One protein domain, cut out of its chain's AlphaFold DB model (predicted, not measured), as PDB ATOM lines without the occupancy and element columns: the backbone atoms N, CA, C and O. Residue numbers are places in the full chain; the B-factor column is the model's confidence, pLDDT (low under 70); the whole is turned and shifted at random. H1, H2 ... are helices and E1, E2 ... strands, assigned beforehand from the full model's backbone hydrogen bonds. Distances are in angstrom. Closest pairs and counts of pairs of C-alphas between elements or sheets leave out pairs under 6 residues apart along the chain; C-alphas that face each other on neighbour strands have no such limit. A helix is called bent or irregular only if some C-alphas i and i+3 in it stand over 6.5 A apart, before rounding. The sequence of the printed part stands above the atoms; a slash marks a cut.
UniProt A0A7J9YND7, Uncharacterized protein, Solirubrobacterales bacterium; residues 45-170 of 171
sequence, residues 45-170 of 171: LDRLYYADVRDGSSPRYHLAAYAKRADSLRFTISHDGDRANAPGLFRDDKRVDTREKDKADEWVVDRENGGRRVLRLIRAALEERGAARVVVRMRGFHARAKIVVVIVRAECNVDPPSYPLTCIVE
ATOM      1  N   LEU A  45     148.566 206.569 110.131       83.94
ATOM      2  CA  LEU A  45     149.620 205.673 109.660       83.94
ATOM      3  C   LEU A  45     150.950 206.363 109.941       83.94
ATOM      4  O   LEU A  45     151.153 207.498 109.523       83.94
ATOM      5  N   ASP A  46     151.809 205.698 110.693       83.69
ATOM      6  CA  ASP A  46     153.135 206.185 111.057       83.69
ATOM      7  C   ASP A  46     154.156 205.801 109.985       83.69
ATOM      8  O   ASP A  46     154.950 206.621 109.542       83.69
ATOM      9  N   ARG A  47     154.087 204.547 109.525       84.00
ATOM     10  CA  ARG A  47     155.045 203.977 108.580       84.00
ATOM     11  C   ARG A  47     154.454 202.795 107.825       84.00
ATOM     12  O   ARG A  47     153.701 202.006 108.393       84.00
ATOM     13  N   LEU A  48     154.860 202.620 106.574       86.69
ATOM     14  CA  LEU A  48     154.709 201.375 105.825       86.69
ATOM     15  C   LEU A  48     156.087 200.738 105.623       86.69
ATOM     16  O   LEU A  48     157.022 201.391 105.170       86.69
ATOM     17  N   TYR A  49     156.202 199.459 105.945       86.00
ATOM     18  CA  TYR A  49     157.397 198.657 105.756       86.00
ATOM     19  C   TYR A  49     157.143 197.581 104.702       86.00
ATOM     20  O   TYR A  49     156.184 196.815 104.807       86.00
ATOM     21  N   TYR A  50     158.008 197.509 103.696       88.81
ATOM     22  CA  TYR A  50     158.011 196.443 102.697       88.81
ATOM     23  C   TYR A  50     159.397 195.814 102.631       88.81
ATOM     24  O   TYR A  50     160.391 196.529 102.551       88.81
ATOM     25  N   ALA A  51     159.464 194.485 102.644       83.56
ATOM     26  CA  ALA A  51     160.720 193.762 102.511       83.56
ATOM     27  C   ALA A  51     160.594 192.549 101.591       83.56
ATOM     28  O   ALA A  51     159.589 191.835 101.616       83.56
ATOM     29  N   ASP A  52     161.648 192.297 100.823       78.19
ATOM     30  CA  ASP A  52     161.872 191.073 100.056       78.19
ATOM     31  C   ASP A  52     163.037 190.299 100.681       78.19
ATOM     32  O   ASP A  52     164.195 190.617 100.432       78.19
ATOM     33  N   VAL A  53     162.737 189.301 101.518       69.94
ATOM     34  CA  VAL A  53     163.753 188.492 102.205       69.94
ATOM     35  C   VAL A  53     164.019 187.214 101.411       69.94
ATOM     36  O   VAL A  53     163.132 186.373 101.266       69.94
ATOM     37  N   ARG A  54     165.250 187.017 100.933       61.91
ATOM     38  CA  ARG A  54     165.679 185.754 100.312       61.91
ATOM     39  C   ARG A  54     166.341 184.851 101.349       61.91
ATOM     40  O   ARG A  54     167.544 184.916 101.554       61.91
ATOM     41  N   ASP A  55     165.546 183.993 101.975       56.91
ATOM     42  CA  ASP A  55     166.041 182.877 102.789       56.91
ATOM     43  C   ASP A  55     166.075 181.612 101.919       56.91
ATOM     44  O   ASP A  55     165.063 180.924 101.777       56.91
ATOM     45  N   GLY A  56     167.211 181.405 101.236       49.50
ATOM     46  CA  GLY A  56     167.727 180.124 100.721       49.50
ATOM     47  C   GLY A  56     166.942 179.342  99.657       49.50
ATOM     48  O   GLY A  56     167.545 178.597  98.889       49.50
ATOM     49  N   SER A  57     165.617 179.460  99.569       54.03
ATOM     50  CA  SER A  57     164.797 178.602  98.697       54.03
ATOM     51  C   SER A  57     163.568 179.290  98.110       54.03
ATOM     52  O   SER A  57     163.029 178.825  97.109       54.03
ATOM     53  N   SER A  58     163.096 180.401  98.683       47.84
ATOM     54  CA  SER A  58     162.004 181.191  98.102       47.84
ATOM     55  C   SER A  58     161.993 182.619  98.645       47.84
ATOM     56  O   SER A  58     162.166 182.808  99.849       47.84
ATOM     57  N   PRO A  59     161.737 183.631  97.799       58.53
ATOM     58  CA  PRO A  59     161.585 184.999  98.272       58.53
ATOM     59  C   PRO A  59     160.368 185.105  99.201       58.53
ATOM     60  O   PRO A  59     159.237 184.745  98.850       58.53
ATOM     61  N   ARG A  60     160.606 185.584 100.421       73.75
ATOM     62  CA  ARG A  60     159.587 185.894 101.419       73.75
ATOM     63  C   ARG A  60     159.344 187.396 101.406       73.75
ATOM     64  O   ARG A  60     160.045 188.159 102.059       73.75
ATOM     65  N   TYR A  61     158.291 187.794 100.700       82.38
ATOM     66  CA  TYR A  61     157.791 189.163 100.771       82.38
ATOM     67  C   TYR A  61     157.067 189.403 102.089       82.38
ATOM     68  O   TYR A  61     156.310 188.548 102.571       82.38
ATOM     69  N   HIS A  62     157.269 190.590 102.632       87.19
ATOM     70  CA  HIS A  62     156.646 191.053 103.852       87.19
ATOM     71  C   HIS A  62     156.142 192.484 103.654       87.19
ATOM     72  O   HIS A  62     156.816 193.310 103.048       87.19
ATOM     73  N   LEU A  63     154.942 192.757 104.158       92.00
ATOM     74  CA  LEU A  63     154.335 194.081 104.165       92.00
ATOM     75  C   LEU A  63     153.725 194.305 105.545       92.00
ATOM     76  O   LEU A  63     152.846 193.538 105.950       92.00
ATOM     77  N   ALA A  64     154.179 195.349 106.224       91.19
ATOM     78  CA  ALA A  64     153.663 195.782 107.511       91.19
ATOM     79  C   ALA A  64     153.330 197.271 107.483       91.19
ATOM     80  O   ALA A  64     153.987 198.063 106.813       91.19
ATOM     81  N   ALA A  65     152.295 197.654 108.214       91.06
ATOM     82  CA  ALA A  65     151.954 199.035 108.502       91.06
ATOM     83  C   ALA A  65     152.039 199.256 110.008       91.06
ATOM     84  O   ALA A  65     151.559 198.434 110.781       91.06
ATOM     85  N   TYR A  66     152.599 200.388 110.405       89.56
ATOM     86  CA  TYR A  66     152.618 200.849 111.783       89.56
ATOM     87  C   TYR A  66     151.577 201.947 111.908       89.56
ATOM     88  O   TYR A  66     151.694 202.985 111.256       89.56
ATOM     89  N   ALA A  67     150.523 201.707 112.682       88.44
ATOM     90  CA  ALA A  67     149.391 202.620 112.785       88.44
ATOM     91  C   ALA A  67     149.026 202.894 114.243       88.44
ATOM     92  O   ALA A  67     149.080 202.010 115.090       88.44
ATOM     93  N   LYS A  68     148.622 204.127 114.537       86.75
ATOM     94  CA  LYS A  68     148.156 204.545 115.861       86.75
ATOM     95  C   LYS A  68     146.631 204.544 115.884       86.75
ATOM     96  O   LYS A  68     146.007 205.088 114.967       86.75
ATOM     97  N   ARG A  69     146.048 203.985 116.954       84.75
ATOM     98  CA  ARG A  69     144.597 204.011 117.243       84.75
ATOM     99  C   ARG A  69     143.756 203.486 116.071       84.75
ATOM    100  O   ARG A  69     142.781 204.114 115.643       84.75
ATOM    101  N   ALA A  70     144.191 202.363 115.510       88.50
ATOM    102  CA  ALA A  70     143.469 201.636 114.483       88.50
ATOM    103  C   ALA A  70     142.949 200.318 115.066       88.50
ATOM    104  O   ALA A  70     143.687 199.614 115.740       88.50
ATOM    105  N   ASP A  71     141.700 199.983 114.766       90.75
ATOM    106  CA  ASP A  71     141.065 198.714 115.138       90.75
ATOM    107  C   ASP A  71     141.216 197.672 114.021       90.75
ATOM    108  O   ASP A  71     141.086 196.472 114.242       90.75
ATOM    109  N   SER A  72     141.408 198.125 112.777       93.25
ATOM    110  CA  SER A  72     141.649 197.244 111.632       93.25
ATOM    111  C   SER A  72     142.274 197.980 110.455       93.25
ATOM    112  O   SER A  72     141.972 199.152 110.191       93.25
ATOM    113  N   LEU A  73     143.101 197.250 109.701       95.00
ATOM    114  CA  LEU A  73     143.734 197.710 108.469       95.00
ATOM    115  C   LEU A  73     143.336 196.845 107.269       95.00
ATOM    116  O   LEU A  73     143.083 195.646 107.384       95.00
ATOM    117  N   ARG A  74     143.322 197.458 106.084       97.56
ATOM    118  CA  ARG A  74     143.221 196.762 104.800       97.56
ATOM    119  C   ARG A  74     144.195 197.356 103.795       97.56
ATOM    120  O   ARG A  74     144.131 198.545 103.483       97.56
ATOM    121  N   PHE A  75     145.020 196.492 103.226       97.69
ATOM    122  CA  PHE A  75     145.939 196.808 102.143       97.69
ATOM    123  C   PHE A  75     145.234 196.613 100.807       97.69
ATOM    124  O   PHE A  75     144.422 195.703 100.636       97.69
ATOM    125  N   THR A  76     145.490 197.484  99.842       98.00
ATOM    126  CA  THR A  76     144.974 197.354  98.478       98.00
ATOM    127  C   THR A  76     146.020 197.836  97.494       98.00
ATOM    128  O   THR A  76     146.613 198.887  97.699       98.00
ATOM    129  N   ILE A  77     146.192 197.112  96.399       97.94
ATOM    130  CA  ILE A  77     147.021 197.536  95.274       97.94
ATOM    131  C   ILE A  77     146.289 197.251  93.967       97.94
ATOM    132  O   ILE A  77     145.442 196.353  93.888       97.94
ATOM    133  N   SER A  78     146.595 198.047  92.950       97.19
ATOM    134  CA  SER A  78     146.190 197.790  91.576       97.19
ATOM    135  C   SER A  78     147.390 197.948  90.656       97.19
ATOM    136  O   SER A  78     148.157 198.896  90.812       97.19
ATOM    137  N   HIS A  79     147.550 197.008  89.734       95.81
ATOM    138  CA  HIS A  79     148.624 196.969  88.746       95.81
ATOM    139  C   HIS A  79     148.088 196.274  87.496       95.81
ATOM    140  O   HIS A  79     147.448 195.244  87.640       95.81
ATOM    141  N   ASP A  80     148.268 196.859  86.313       94.00
ATOM    142  CA  ASP A  80     147.836 196.305  85.013       94.00
ATOM    143  C   ASP A  80     146.402 195.759  84.953       94.00
ATOM    144  O   ASP A  80     146.135 194.651  84.504       94.00
ATOM    145  N   GLY A  81     145.444 196.550  85.448       94.69
ATOM    146  CA  GLY A  81     144.024 196.167  85.490       94.69
ATOM    147  C   GLY A  81     143.687 195.135  86.574       94.69
ATOM    148  O   GLY A  81     142.528 194.998  86.964       94.69
ATOM    149  N   ASP A  82     144.698 194.483  87.141       96.94
ATOM    150  CA  ASP A  82     144.589 193.587  88.272       96.94
ATOM    151  C   ASP A  82     144.455 194.368  89.583       96.94
ATOM    152  O   ASP A  82     145.120 195.379  89.827       96.94
ATOM    153  N   ARG A  83     143.608 193.873  90.487       97.38
ATOM    154  CA  ARG A  83     143.419 194.458  91.818       97.38
ATOM    155  C   ARG A  83     143.431 193.385  92.891       97.38
ATOM    156  O   ARG A  83     142.726 192.383  92.799       97.38
ATOM    157  N   ALA A  84     144.182 193.641  93.957       97.88
ATOM    158  CA  ALA A  84     144.221 192.791  95.138       97.88
ATOM    159  C   ALA A  84     143.961 193.607  96.400       97.88
ATOM    160  O   ALA A  84     144.289 194.792  96.480       97.88
ATOM    161  N   ASN A  85     143.365 192.961  97.396       97.75
ATOM    162  CA  ASN A  85     143.215 193.518  98.728       97.75
ATOM    163  C   ASN A  85     143.332 192.411  99.775       97.75
ATOM    164  O   ASN A  85     143.001 191.265  99.486       97.75
ATOM    165  N   ALA A  86     143.804 192.772 100.963       98.00
ATOM    166  CA  ALA A  86     143.993 191.845 102.070       98.00
ATOM    167  C   ALA A  86     143.850 192.588 103.407       98.00
ATOM    168  O   ALA A  86     144.248 193.760 103.483       98.00
ATOM    169  N   PRO A  87     143.272 191.963 104.445       97.44
ATOM    170  CA  PRO A  87     143.258 192.538 105.782       97.44
ATOM    171  C   PRO A  87     144.675 192.583 106.376       97.44
ATOM    172  O   PRO A  87     145.579 191.876 105.930       97.44
ATOM    173  N   GLY A  88     144.869 193.452 107.365       95.50
ATOM    174  CA  GLY A  88     146.030 193.427 108.247       95.50
ATOM    175  C   GLY A  88     145.753 192.583 109.488       95.50
ATOM    176  O   GLY A  88     144.675 192.679 110.071       95.50
ATOM    177  N   LEU A  89     146.734 191.785 109.886       93.12
ATOM    178  CA  LEU A  89     146.789 191.046 111.138       93.12
ATOM    179  C   LEU A  89     147.572 191.868 112.153       93.12
ATOM    180  O   LEU A  89     148.740 192.187 111.924       93.12
ATOM    181  N   PHE A  90     146.924 192.185 113.266       87.19
ATOM    182  CA  PHE A  90     147.566 192.832 114.400       87.19
ATOM    183  C   PHE A  90     148.612 191.897 115.025       87.19
ATOM    184  O   PHE A  90     148.341 190.713 115.248       87.19
ATOM    185  N   ARG A  91     149.815 192.420 115.277       79.38
ATOM    186  CA  ARG A  91     150.908 191.726 115.970       79.38
ATOM    187  C   ARG A  91     151.145 192.401 117.319       79.38
ATOM    188  O   ARG A  91     151.856 193.398 117.408       79.38
ATOM    189  N   ASP A  92     150.516 191.853 118.355       67.25
ATOM    190  CA  ASP A  92     150.552 192.398 119.722       67.25
ATOM    191  C   ASP A  92     151.957 192.321 120.359       67.25
ATOM    192  O   ASP A  92     152.316 193.106 121.232       67.25
ATOM    193  N   ASP A  93     152.810 191.420 119.867       59.66
ATOM    194  CA  ASP A  93     154.170 191.190 120.360       59.66
ATOM    195  C   ASP A  93     155.191 192.257 119.922       59.66
ATOM    196  O   ASP A  93     156.312 192.282 120.432       59.66
ATOM    197  N   LYS A  94     154.825 193.160 119.000       54.66
ATOM    198  CA  LYS A  94     155.752 194.110 118.362       54.66
ATOM    199  C   LYS A  94     155.282 195.559 118.416       54.66
ATOM    200  O   LYS A  94     155.248 196.263 117.407       54.66
ATOM    201  N   ARG A  95     154.975 196.057 119.614       59.50
ATOM    202  CA  ARG A  95     154.880 197.511 119.824       59.50
ATOM    203  C   ARG A  95     156.255 198.139 119.616       59.50
ATOM    204  O   ARG A  95     157.093 198.111 120.516       59.50
ATOM    205  N   VAL A  96     156.491 198.691 118.427       55.78
ATOM    206  CA  VAL A  96     157.757 199.352 118.095       55.78
ATOM    207  C   VAL A  96     157.943 200.541 119.029       55.78
ATOM    208  O   VAL A  96     157.061 201.390 119.169       55.78
ATOM    209  N   ASP A  97     159.090 200.572 119.704       49.28
ATOM    210  CA  ASP A  97     159.440 201.593 120.686       49.28
ATOM    211  C   ASP A  97     159.894 202.878 119.975       49.28
ATOM    212  O   ASP A  97     161.058 203.273 119.999       49.28
ATOM    213  N   THR A  98     158.976 203.536 119.269       49.34
ATOM    214  CA  THR A  98     159.215 204.853 118.674       49.34
ATOM    215  C   THR A  98     159.127 205.941 119.748       49.34
ATOM    216  O   THR A  98     158.197 206.727 119.736       49.34
ATOM    217  N   ARG A  99     160.079 205.962 120.699       42.84
ATOM    218  CA  ARG A  99     160.450 207.040 121.663       42.84
ATOM    219  C   ARG A  99     159.366 207.858 122.411       42.84
ATOM    220  O   ARG A  99     159.734 208.668 123.254       42.84
ATOM    221  N   GLU A 100     158.071 207.660 122.203       43.34
ATOM    222  CA  GLU A 100     157.013 208.565 122.661       43.34
ATOM    223  C   GLU A 100     155.729 207.808 123.031       43.34
ATOM    224  O   GLU A 100     155.443 206.728 122.518       43.34
ATOM    225  N   LYS A 101     154.937 208.397 123.935       46.34
ATOM    226  CA  LYS A 101     153.741 207.839 124.604       46.34
ATOM    227  C   LYS A 101     152.604 207.326 123.694       46.34
ATOM    228  O   LYS A 101     151.620 206.812 124.216       46.34
ATOM    229  N   ASP A 102     152.735 207.392 122.372       56.69
ATOM    230  CA  ASP A 102     151.780 206.857 121.398       56.69
ATOM    231  C   ASP A 102     152.477 205.821 120.493       56.69
ATOM    232  O   ASP A 102     152.838 206.135 119.354       56.69
ATOM    233  N   LYS A 103     152.694 204.596 120.989       68.75
ATOM    234  CA  LYS A 103     153.307 203.514 120.196       68.75
ATOM    235  C   LYS A 103     152.402 203.153 119.015       68.75
ATOM    236  O   LYS A 103     151.195 203.002 119.182       68.75
ATOM    237  N   ALA A 104     152.980 203.057 117.820       79.12
ATOM    238  CA  ALA A 104     152.264 202.572 116.648       79.12
ATOM    239  C   ALA A 104     152.207 201.039 116.687       79.12
ATOM    240  O   ALA A 104     153.222 200.373 116.885       79.12
ATOM    241  N   ASP A 105     151.011 200.501 116.498       86.38
ATOM    242  CA  ASP A 105     150.741 199.073 116.454       86.38
ATOM    243  C   ASP A 105     151.177 198.495 115.103       86.38
ATOM    244  O   ASP A 105     150.925 199.107 114.059       86.38
ATOM    245  N   GLU A 106     151.821 197.324 115.109       88.50
ATOM    246  CA  GLU A 106     152.221 196.625 113.885       88.50
ATOM    247  C   GLU A 106     151.049 195.821 113.302       88.50
ATOM    248  O   GLU A 106     150.442 194.972 113.959       88.50
ATOM    249  N   TRP A 107     150.776 196.053 112.020       93.00
ATOM    250  CA  TRP A 107     149.773 195.350 111.230       93.00
ATOM    251  C   TRP A 107     150.431 194.712 110.015       93.00
ATOM    252  O   TRP A 107     150.800 195.403 109.065       93.00
ATOM    253  N   VAL A 108     150.538 193.389 110.005       93.38
ATOM    254  CA  VAL A 108     151.139 192.636 108.895       93.38
ATOM    255  C   VAL A 108     150.056 192.220 107.914       93.38
ATOM    256  O   VAL A 108     148.975 191.814 108.327       93.38
ATOM    257  N   VAL A 109     150.315 192.270 106.610       95.12
ATOM    258  CA  VAL A 109     149.344 191.768 105.628       95.12
ATOM    259  C   VAL A 109     149.013 190.290 105.879       95.12
ATOM    260  O   VAL A 109     149.903 189.449 106.029       95.12
ATOM    261  N   ASP A 110     147.726 189.954 105.890       95.62
ATOM    262  CA  ASP A 110     147.272 188.573 106.017       95.62
ATOM    263  C   ASP A 110     147.563 187.795 104.730       95.62
ATOM    264  O   ASP A 110     146.882 187.956 103.713       95.62
ATOM    265  N   ARG A 111     148.593 186.946 104.761       91.94
ATOM    266  CA  ARG A 111     149.031 186.177 103.589       91.94
ATOM    267  C   ARG A 111     147.991 185.166 103.124       91.94
ATOM    268  O   ARG A 111     147.902 184.943 101.915       91.94
ATOM    269  N   GLU A 112     147.230 184.590 104.044       93.00
ATOM    270  CA  GLU A 112     146.254 183.546 103.741       93.00
ATOM    271  C   GLU A 112     144.964 184.162 103.184       93.00
ATOM    272  O   GLU A 112     144.385 183.643 102.233       93.00
ATOM    273  N   ASN A 113     144.595 185.362 103.644       94.88
ATOM    274  CA  ASN A 113     143.416 186.090 103.162       94.88
ATOM    275  C   ASN A 113     143.751 187.141 102.086       94.88
ATOM    276  O   ASN A 113     143.489 188.336 102.227       94.88
ATOM    277  N   GLY A 114     144.331 186.688 100.971       94.25
ATOM    278  CA  GLY A 114     144.594 187.516  99.784       94.25
ATOM    279  C   GLY A 114     145.918 188.289  99.801       94.25
ATOM    280  O   GLY A 114     146.313 188.857  98.776       94.25
ATOM    281  N   GLY A 115     146.658 188.271 100.914       94.69
ATOM    282  CA  GLY A 115     147.933 188.978 101.051       94.69
ATOM    283  C   GLY A 115     149.008 188.478 100.098       94.69
ATOM    284  O   GLY A 115     149.768 189.288  99.576       94.69
ATOM    285  N   ARG A 116     149.030 187.178  99.760       94.25
ATOM    286  CA  ARG A 116     149.931 186.648  98.716       94.25
ATOM    287  C   ARG A 116     149.746 187.364  97.374       94.25
ATOM    288  O   ARG A 116     150.733 187.700  96.724       94.25
ATOM    289  N   ARG A 117     148.499 187.646  96.972       95.62
ATOM    290  CA  ARG A 117     148.206 188.369  95.723       95.62
ATOM    291  C   ARG A 117     148.607 189.840  95.826       95.62
ATOM    292  O   ARG A 117     149.170 190.364  94.872       95.62
ATOM    293  N   VAL A 118     148.366 190.482  96.974       96.50
ATOM    294  CA  VAL A 118     148.826 191.859  97.238       96.50
ATOM    295  C   VAL A 118     150.345 191.958  97.093       96.50
ATOM    296  O   VAL A 118     150.823 192.772  96.310       96.50
ATOM    297  N   LEU A 119     151.096 191.094  97.779       94.56
ATOM    298  CA  LEU A 119     152.562 191.073  97.740       94.56
ATOM    299  C   LEU A 119     153.095 190.822  96.325       94.56
ATOM    300  O   LEU A 119     154.009 191.510  95.880       94.56
ATOM    301  N   ARG A 120     152.481 189.891  95.583       93.50
ATOM    302  CA  ARG A 120     152.844 189.610  94.188       93.50
ATOM    303  C   ARG A 120     152.664 190.830  93.280       93.50
ATOM    304  O   ARG A 120     153.541 191.103  92.471       93.50
ATOM    305  N   LEU A 121     151.551 191.560  93.408       95.81
ATOM    306  CA  LEU A 121     151.305 192.765  92.603       95.81
ATOM    307  C   LEU A 121     152.225 193.927  92.994       95.81
ATOM    308  O   LEU A 121     152.624 194.687  92.121       95.81
ATOM    309  N   ILE A 122     152.585 194.058  94.277       94.31
ATOM    310  CA  ILE A 122     153.584 195.047  94.716       94.31
ATOM    311  C   ILE A 122     154.915 194.765  94.029       94.31
ATOM    312  O   ILE A 122     155.494 195.667  93.432       94.31
ATOM    313  N   ARG A 123     155.366 193.507  94.062       91.69
ATOM    314  CA  ARG A 123     156.596 193.098  93.389       91.69
ATOM    315  C   ARG A 123     156.554 193.401  91.893       91.69
ATOM    316  O   ARG A 123     157.472 194.049  91.410       91.69
ATOM    317  N   ALA A 124     155.504 192.972  91.190       92.94
ATOM    318  CA  ALA A 124     155.371 193.209  89.750       92.94
ATOM    319  C   ALA A 124     155.455 194.708  89.416       92.94
ATOM    320  O   ALA A 124     156.244 195.116  88.570       92.94
ATOM    321  N   ALA A 125     154.738 195.550  90.170       94.12
ATOM    322  CA  ALA A 125     154.791 196.998  89.991       94.12
ATOM    323  C   ALA A 125     156.199 197.583  90.244       94.12
ATOM    324  O   ALA A 125     156.656 198.441  89.489       94.12
ATOM    325  N   LEU A 126     156.915 197.104  91.269       91.44
ATOM    326  CA  LEU A 126     158.295 197.525  91.554       91.44
ATOM    327  C   LEU A 126     159.300 197.050  90.494       91.44
ATOM    328  O   LEU A 126     160.251 197.772  90.199       91.44
ATOM    329  N   GLU A 127     159.127 195.851  89.942       89.62
ATOM    330  CA  GLU A 127     160.007 195.297  88.908       89.62
ATOM    331  C   GLU A 127     159.812 196.001  87.561       89.62
ATOM    332  O   GLU A 127     160.800 196.314  86.902       89.62
ATOM    333  N   GLU A 128     158.568 196.304  87.188       92.94
ATOM    334  CA  GLU A 128     158.235 196.889  85.883       92.94
ATOM    335  C   GLU A 128     158.338 198.419  85.853       92.94
ATOM    336  O   GLU A 128     158.837 198.986  84.885       92.94
ATOM    337  N   ARG A 129     157.854 199.108  86.897       92.25
ATOM    338  CA  ARG A 129     157.763 200.583  86.931       92.25
ATOM    339  C   ARG A 129     158.757 201.234  87.880       92.25
ATOM    340  O   ARG A 129     158.841 202.456  87.926       92.25
ATOM    341  N   GLY A 130     159.438 200.443  88.708       90.06
ATOM    342  CA  GLY A 130     160.249 200.967  89.805       90.06
ATOM    343  C   GLY A 130     159.428 201.548  90.960       90.06
ATOM    344  O   GLY A 130     160.020 202.077  91.896       90.06
ATOM    345  N   ALA A 131     158.092 201.454  90.937       91.69
ATOM    346  CA  ALA A 131     157.236 201.985  91.993       91.69
ATOM    347  C   ALA A 131     155.926 201.197  92.152       91.69
ATOM    348  O   ALA A 131     155.309 200.781  91.171       91.69
ATOM    349  N   ALA A 132     155.452 201.056  93.390       94.00
ATOM    350  CA  ALA A 132     154.177 200.427  93.725       94.00
ATOM    351  C   ALA A 132     153.296 201.359  94.563       94.00
ATOM    352  O   ALA A 132     153.701 201.853  95.612       94.00
ATOM    353  N   ARG A 133     152.047 201.559  94.128       95.38
ATOM    354  CA  ARG A 133     151.060 202.379  94.840       95.38
ATOM    355  C   ARG A 133     150.166 201.499  95.711       95.38
ATOM    356  O   ARG A 133     149.273 200.817  95.209       95.38
ATOM    357  N   VAL A 134     150.373 201.549  97.020       95.31
ATOM    358  CA  VAL A 134     149.612 200.787  98.014       95.31
ATOM    359  C   VAL A 134     148.630 201.711  98.725       95.31
ATOM    360  O   VAL A 134     148.987 202.758  99.247       95.31
ATOM    361  N   VAL A 135     147.360 201.325  98.764       96.38
ATOM    362  CA  VAL A 135     146.324 202.022  99.527       96.38
ATOM    363  C   VAL A 135     146.108 201.293 100.845       96.38
ATOM    364  O   VAL A 135     145.679 200.138 100.849       96.38
ATOM    365  N   VAL A 136     146.339 201.988 101.954       94.81
ATOM    366  CA  VAL A 136     146.048 201.517 103.309       94.81
ATOM    367  C   VAL A 136     144.747 202.158 103.771       94.81
ATOM    368  O   VAL A 136     144.629 203.379 103.869       94.81
ATOM    369  N   ARG A 137     143.733 201.331 104.022       95.31
ATOM    370  CA  ARG A 137     142.488 201.762 104.663       95.31
ATOM    371  C   ARG A 137     142.523 201.359 106.121       95.31
ATOM    372  O   ARG A 137     142.786 200.198 106.415       95.31
ATOM    373  N   MET A 138     142.224 202.302 106.999       93.25
ATOM    374  CA  MET A 138     142.216 202.101 108.442       93.25
ATOM    375  C   MET A 138     140.831 202.430 108.980       93.25
ATOM    376  O   MET A 138     140.181 203.371 108.511       93.25
ATOM    377  N   ARG A 139     140.394 201.664 109.970       92.38
ATOM    378  CA  ARG A 139     139.233 201.978 110.798       92.38
ATOM    379  C   ARG A 139     139.707 202.031 112.242       92.38
ATOM    380  O   ARG A 139     140.377 201.100 112.664       92.38
ATOM    381  N   GLY A 140     139.362 203.095 112.954       86.56
ATOM    382  CA  GLY A 140     139.540 203.242 114.398       86.56
ATOM    383  C   GLY A 140     138.227 203.632 115.078       86.56
ATOM    384  O   GLY A 140     137.205 203.803 114.401       86.56
ATOM    385  N   PHE A 141     138.293 203.839 116.397       73.62
ATOM    386  CA  PHE A 141     137.150 204.001 117.305       73.62
ATOM    387  C   PHE A 141     136.055 204.970 116.808       73.62
ATOM    388  O   PHE A 141     134.876 204.672 116.966       73.62
ATOM    389  N   HIS A 142     136.404 206.053 116.099       73.06
ATOM    390  CA  HIS A 142     135.436 206.957 115.446       73.06
ATOM    391  C   HIS A 142     135.907 207.521 114.097       73.06
ATOM    392  O   HIS A 142     135.365 208.508 113.609       73.06
ATOM    393  N   ALA A 143     136.916 206.911 113.474       79.88
ATOM    394  CA  ALA A 143     137.527 207.459 112.269       79.88
ATOM    395  C   ALA A 143     137.772 206.382 111.213       79.88
ATOM    396  O   ALA A 143     138.087 205.225 111.504       79.88
ATOM    397  N   ARG A 144     137.645 206.784 109.948       87.44
ATOM    398  CA  ARG A 144     138.127 206.016 108.802       87.44
ATOM    399  C   ARG A 144     139.175 206.846 108.094       87.44
ATOM    400  O   ARG A 144     138.936 208.006 107.785       87.44
ATOM    401  N   ALA A 145     140.299 206.224 107.788       87.94
ATOM    402  CA  ALA A 145     141.364 206.855 107.031       87.94
ATOM    403  C   ALA A 145     141.663 206.036 105.778       87.94
ATOM    404  O   ALA A 145     141.572 204.804 105.765       87.94
ATOM    405  N   LYS A 146     142.022 206.734 104.703       91.38
ATOM    406  CA  LYS A 146     142.496 206.142 103.455       91.38
ATOM    407  C   LYS A 146     143.775 206.863 103.076       91.38
ATOM    408  O   LYS A 146     143.728 208.021 102.680       91.38
ATOM    409  N   ILE A 147     144.887 206.152 103.161       88.62
ATOM    410  CA  ILE A 147     146.213 206.688 102.877       88.62
ATOM    411  C   ILE A 147     146.761 205.961 101.660       88.62
ATOM    412  O   ILE A 147     146.565 204.757 101.489       88.62
ATOM    413  N   VAL A 148     147.384 206.721 100.771       90.06
ATOM    414  CA  VAL A 148     148.059 206.194  99.592       90.06
ATOM    415  C   VAL A 148     149.547 206.317  99.848       90.06
ATOM    416  O   VAL A 148     150.043 207.424  99.994       90.06
ATOM    417  N   VAL A 149     150.234 205.186  99.868       88.94
ATOM    418  CA  VAL A 149     151.678 205.105 100.046       88.94
ATOM    419  C   VAL A 149     152.291 204.656  98.728       88.94
ATOM    420  O   VAL A 149     151.806 203.706  98.106       88.94
ATOM    421  N   VAL A 150     153.334 205.347  98.284       90.19
ATOM    422  CA  VAL A 150     154.099 204.965  97.097       90.19
ATOM    423  C   VAL A 150     155.417 204.374  97.571       90.19
ATOM    424  O   VAL A 150     156.182 205.036  98.254       90.19
ATOM    425  N   ILE A 151     155.656 203.107  97.246       89.94
ATOM    426  CA  ILE A 151     156.932 202.436  97.487       89.94
ATOM    427  C   ILE A 151     157.763 202.646  96.229       89.94
ATOM    428  O   ILE A 151     157.368 202.153  95.173       89.94
ATOM    429  N   VAL A 152     158.878 203.365  96.318       87.44
ATOM    430  CA  VAL A 152     159.775 203.620  95.184       87.44
ATOM    431  C   VAL A 152     161.022 202.765  95.343       87.44
ATOM    432  O   VAL A 152     161.753 202.895  96.318       87.44
ATOM    433  N   ARG A 153     161.290 201.895  94.369       84.06
ATOM    434  CA  ARG A 153     162.394 200.928  94.406       84.06
ATOM    435  C   ARG A 153     163.756 201.592  94.619       84.06
ATOM    436  O   ARG A 153     164.578 201.026  95.326       84.06
ATOM    437  N   ALA A 154     163.979 202.759  94.017       79.56
ATOM    438  CA  ALA A 154     165.233 203.508  94.130       79.56
ATOM    439  C   ALA A 154     165.429 204.183  95.502       79.56
ATOM    440  O   ALA A 154     166.558 204.464  95.881       79.56
ATOM    441  N   GLU A 155     164.345 204.432  96.241       75.38
ATOM    442  CA  GLU A 155     164.378 205.038  97.581       75.38
ATOM    443  C   GLU A 155     164.469 203.976  98.688       75.38
ATOM    444  O   GLU A 155     164.721 204.279  99.854       75.38
ATOM    445  N   CYS A 156     164.270 202.704  98.335       72.12
ATOM    446  CA  CYS A 156     164.472 201.589  99.242       72.12
ATOM    447  C   CYS A 156     165.978 201.376  99.441       72.12
ATOM    448  O   CYS A 156     166.669 200.925  98.530       72.12
ATOM    449  N   ASN A 157     166.478 201.719 100.630       60.00
ATOM    450  CA  ASN A 157     167.894 201.643 100.990       60.00
ATOM    451  C   ASN A 157     168.472 200.232 100.779       60.00
ATOM    452  O   ASN A 157     168.245 199.350 101.606       60.00
ATOM    453  N   VAL A 158     169.260 200.055  99.713       51.62
ATOM    454  CA  VAL A 158     170.407 199.136  99.640       51.62
ATOM    455  C   VAL A 158     171.381 199.713  98.605       51.62
ATOM    456  O   VAL A 158     171.104 199.672  97.406       51.62
ATOM    457  N   ASP A 159     172.495 200.285  99.055       40.66
ATOM    458  CA  ASP A 159     173.630 200.616  98.185       40.66
ATOM    459  C   ASP A 159     174.763 199.611  98.465       40.66
ATOM    460  O   ASP A 159     175.232 199.555  99.608       40.66
ATOM    461  N   PRO A 160     175.195 198.777  97.495       43.38
ATOM    462  CA  PRO A 160     174.659 198.607  96.138       43.38
ATOM    463  C   PRO A 160     173.350 197.787  96.120       43.38
ATOM    464  O   PRO A 160     173.134 196.977  97.024       43.38
ATOM    465  N   PRO A 161     172.483 197.916  95.090       43.75
ATOM    466  CA  PRO A 161     171.222 197.183  95.012       43.75
ATOM    467  C   PRO A 161     171.461 195.701  94.694       43.75
ATOM    468  O   PRO A 161     171.331 195.241  93.559       43.75
ATOM    469  N   SER A 162     171.782 194.928  95.720       40.72
ATOM    470  CA  SER A 162     171.659 193.481  95.740       40.72
ATOM    471  C   SER A 162     170.436 193.145  96.584       40.72
ATOM    472  O   SER A 162     170.273 193.627  97.700       40.72
ATOM    473  N   TYR A 163     169.523 192.344  96.034       41.53
ATOM    474  CA  TYR A 163     168.483 191.699  96.841       41.53
ATOM    475  C   TYR A 163     169.114 191.167  98.140       41.53
ATOM    476  O   TYR A 163     170.151 190.500  98.036       41.53
ATOM    477  N   PRO A 164     168.531 191.404  99.331       51.38
ATOM    478  CA  PRO A 164     167.134 191.766  99.643       51.38
ATOM    479  C   PRO A 164     166.787 193.275  99.641       51.38
ATOM    480  O   PRO A 164     167.546 194.088 100.148       51.38
ATOM    481  N   LEU A 165     165.590 193.644  99.152       53.91
ATOM    482  CA  LEU A 165     165.080 195.032  99.128       53.91
ATOM    483  C   LEU A 165     164.259 195.345 100.385       53.91
ATOM    484  O   LEU A 165     163.323 194.610 100.692       53.91
ATOM    485  N   THR A 166     164.573 196.448 101.070       59.53
ATOM    486  CA  THR A 166     163.858 196.907 102.271       59.53
ATOM    487  C   THR A 166     163.455 198.373 102.130       59.53
ATOM    488  O   THR A 166     164.292 199.226 101.853       59.53
ATOM    489  N   CYS A 167     162.175 198.677 102.338       64.50
ATOM    490  CA  CYS A 167     161.622 200.024 102.232       64.50
ATOM    491  C   CYS A 167     160.899 200.396 103.521       64.50
ATOM    492  O   CYS A 167     160.016 199.667 103.979       64.50
ATOM    493  N   ILE A 168     161.234 201.563 104.052       68.06
ATOM    494  CA  ILE A 168     160.492 202.244 105.105       68.06
ATOM    495  C   ILE A 168     159.930 203.510 104.468       68.06
ATOM    496  O   ILE A 168     160.697 204.364 104.042       68.06
ATOM    497  N   VAL A 169     158.607 203.609 104.374       61.81
ATOM    498  CA  VAL A 169     157.928 204.777 103.808       61.81
ATOM    499  C   VAL A 169     157.133 205.460 104.908       61.81
ATOM    500  O   VAL A 169     156.265 204.839 105.529       61.81
ATOM    501  N   GLU A 170     157.438 206.728 105.148       62.03
ATOM    502  CA  GLU A 170     156.710 207.595 106.071       62.03
ATOM    503  C   GLU A 170     155.728 208.438 105.231       62.03
ATOM    504  O   GLU A 170     156.153 209.030 104.237       62.03
TER     505      GLU A 170
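Overview. This is residues 45 to 170 of the 171 residues of an uncharacterized protein of Solirubrobacterales bacterium (UniProt A0A7J9YND7). One sheet of eight strands, curled like part of a barrel, wraps round the single helix H1. It is a folded sheet, bent back into two leaves: E7 E6 E3 face E5 E2 E1 E8, with E4 as the hinge. The printed part has 126 residues, with named elements in the order E1 E2 E3 E4 E5 H1 E6 E7 E8; the sheet's order is E7 E6 E3 E4 E5 E2 E1 E8, antiparallel throughout. The class is mixed, helices and strands; the whole is compact, radius of gyration of the C-alphas 14.3 A, spans 39 by 34 by 25 A.

Along the chain. Find C-alpha 45 at (149.620, 205.673, 109.660), where E1 begins: residues 45 to 55, 28.9 A. Next come E2, residues 58 to 68, 32.4 A; E3, 72 to 79, 23.9 A; E4, 82 to 91, 28.5 A; and E5, 105 to 109. H1, residues 111 to 129, 23.7 A, is irregular: C-alphas 113 and 116 are 7.9 A apart. E6, 131 to 140, 28.6 A, and E7, 143 to 152, 28.3 A, precede E8, 166 to 169, ending at (157.928, 204.777, 103.808).

Arrangement. Start at E4, whose pairing is staggered: residues 82 to 87 pair with E3 (N 84 and O 77, 3.0 A), residues 88 to 91 with E5 (N 89 and O 108, 2.7 A). E3 E4 E5 form a meander, each the antiparallel neighbour of the one before; E2, neighbour of E5, completes a Greek key. Edge strands E7 and E8 have closest C-alphas Ile 151 and Val 169, 6.8 A. H1 is on the sheet; its closest C-alphas with E4 are Gly 114 and Ala 86, 4.9 A. In H1, 12 of 15 O i to N i+4 pairs are within hydrogen-bond range.

Size, cuts and confidence. The farthest C-alphas, His 142 and Pro 160, are 44.5 A apart. The printed part has no cut. Links E4 to E5 and E7 to E8 are long. Residues 53 to 59, 92 to 103 and 157 to 170 have pLDDT under 70.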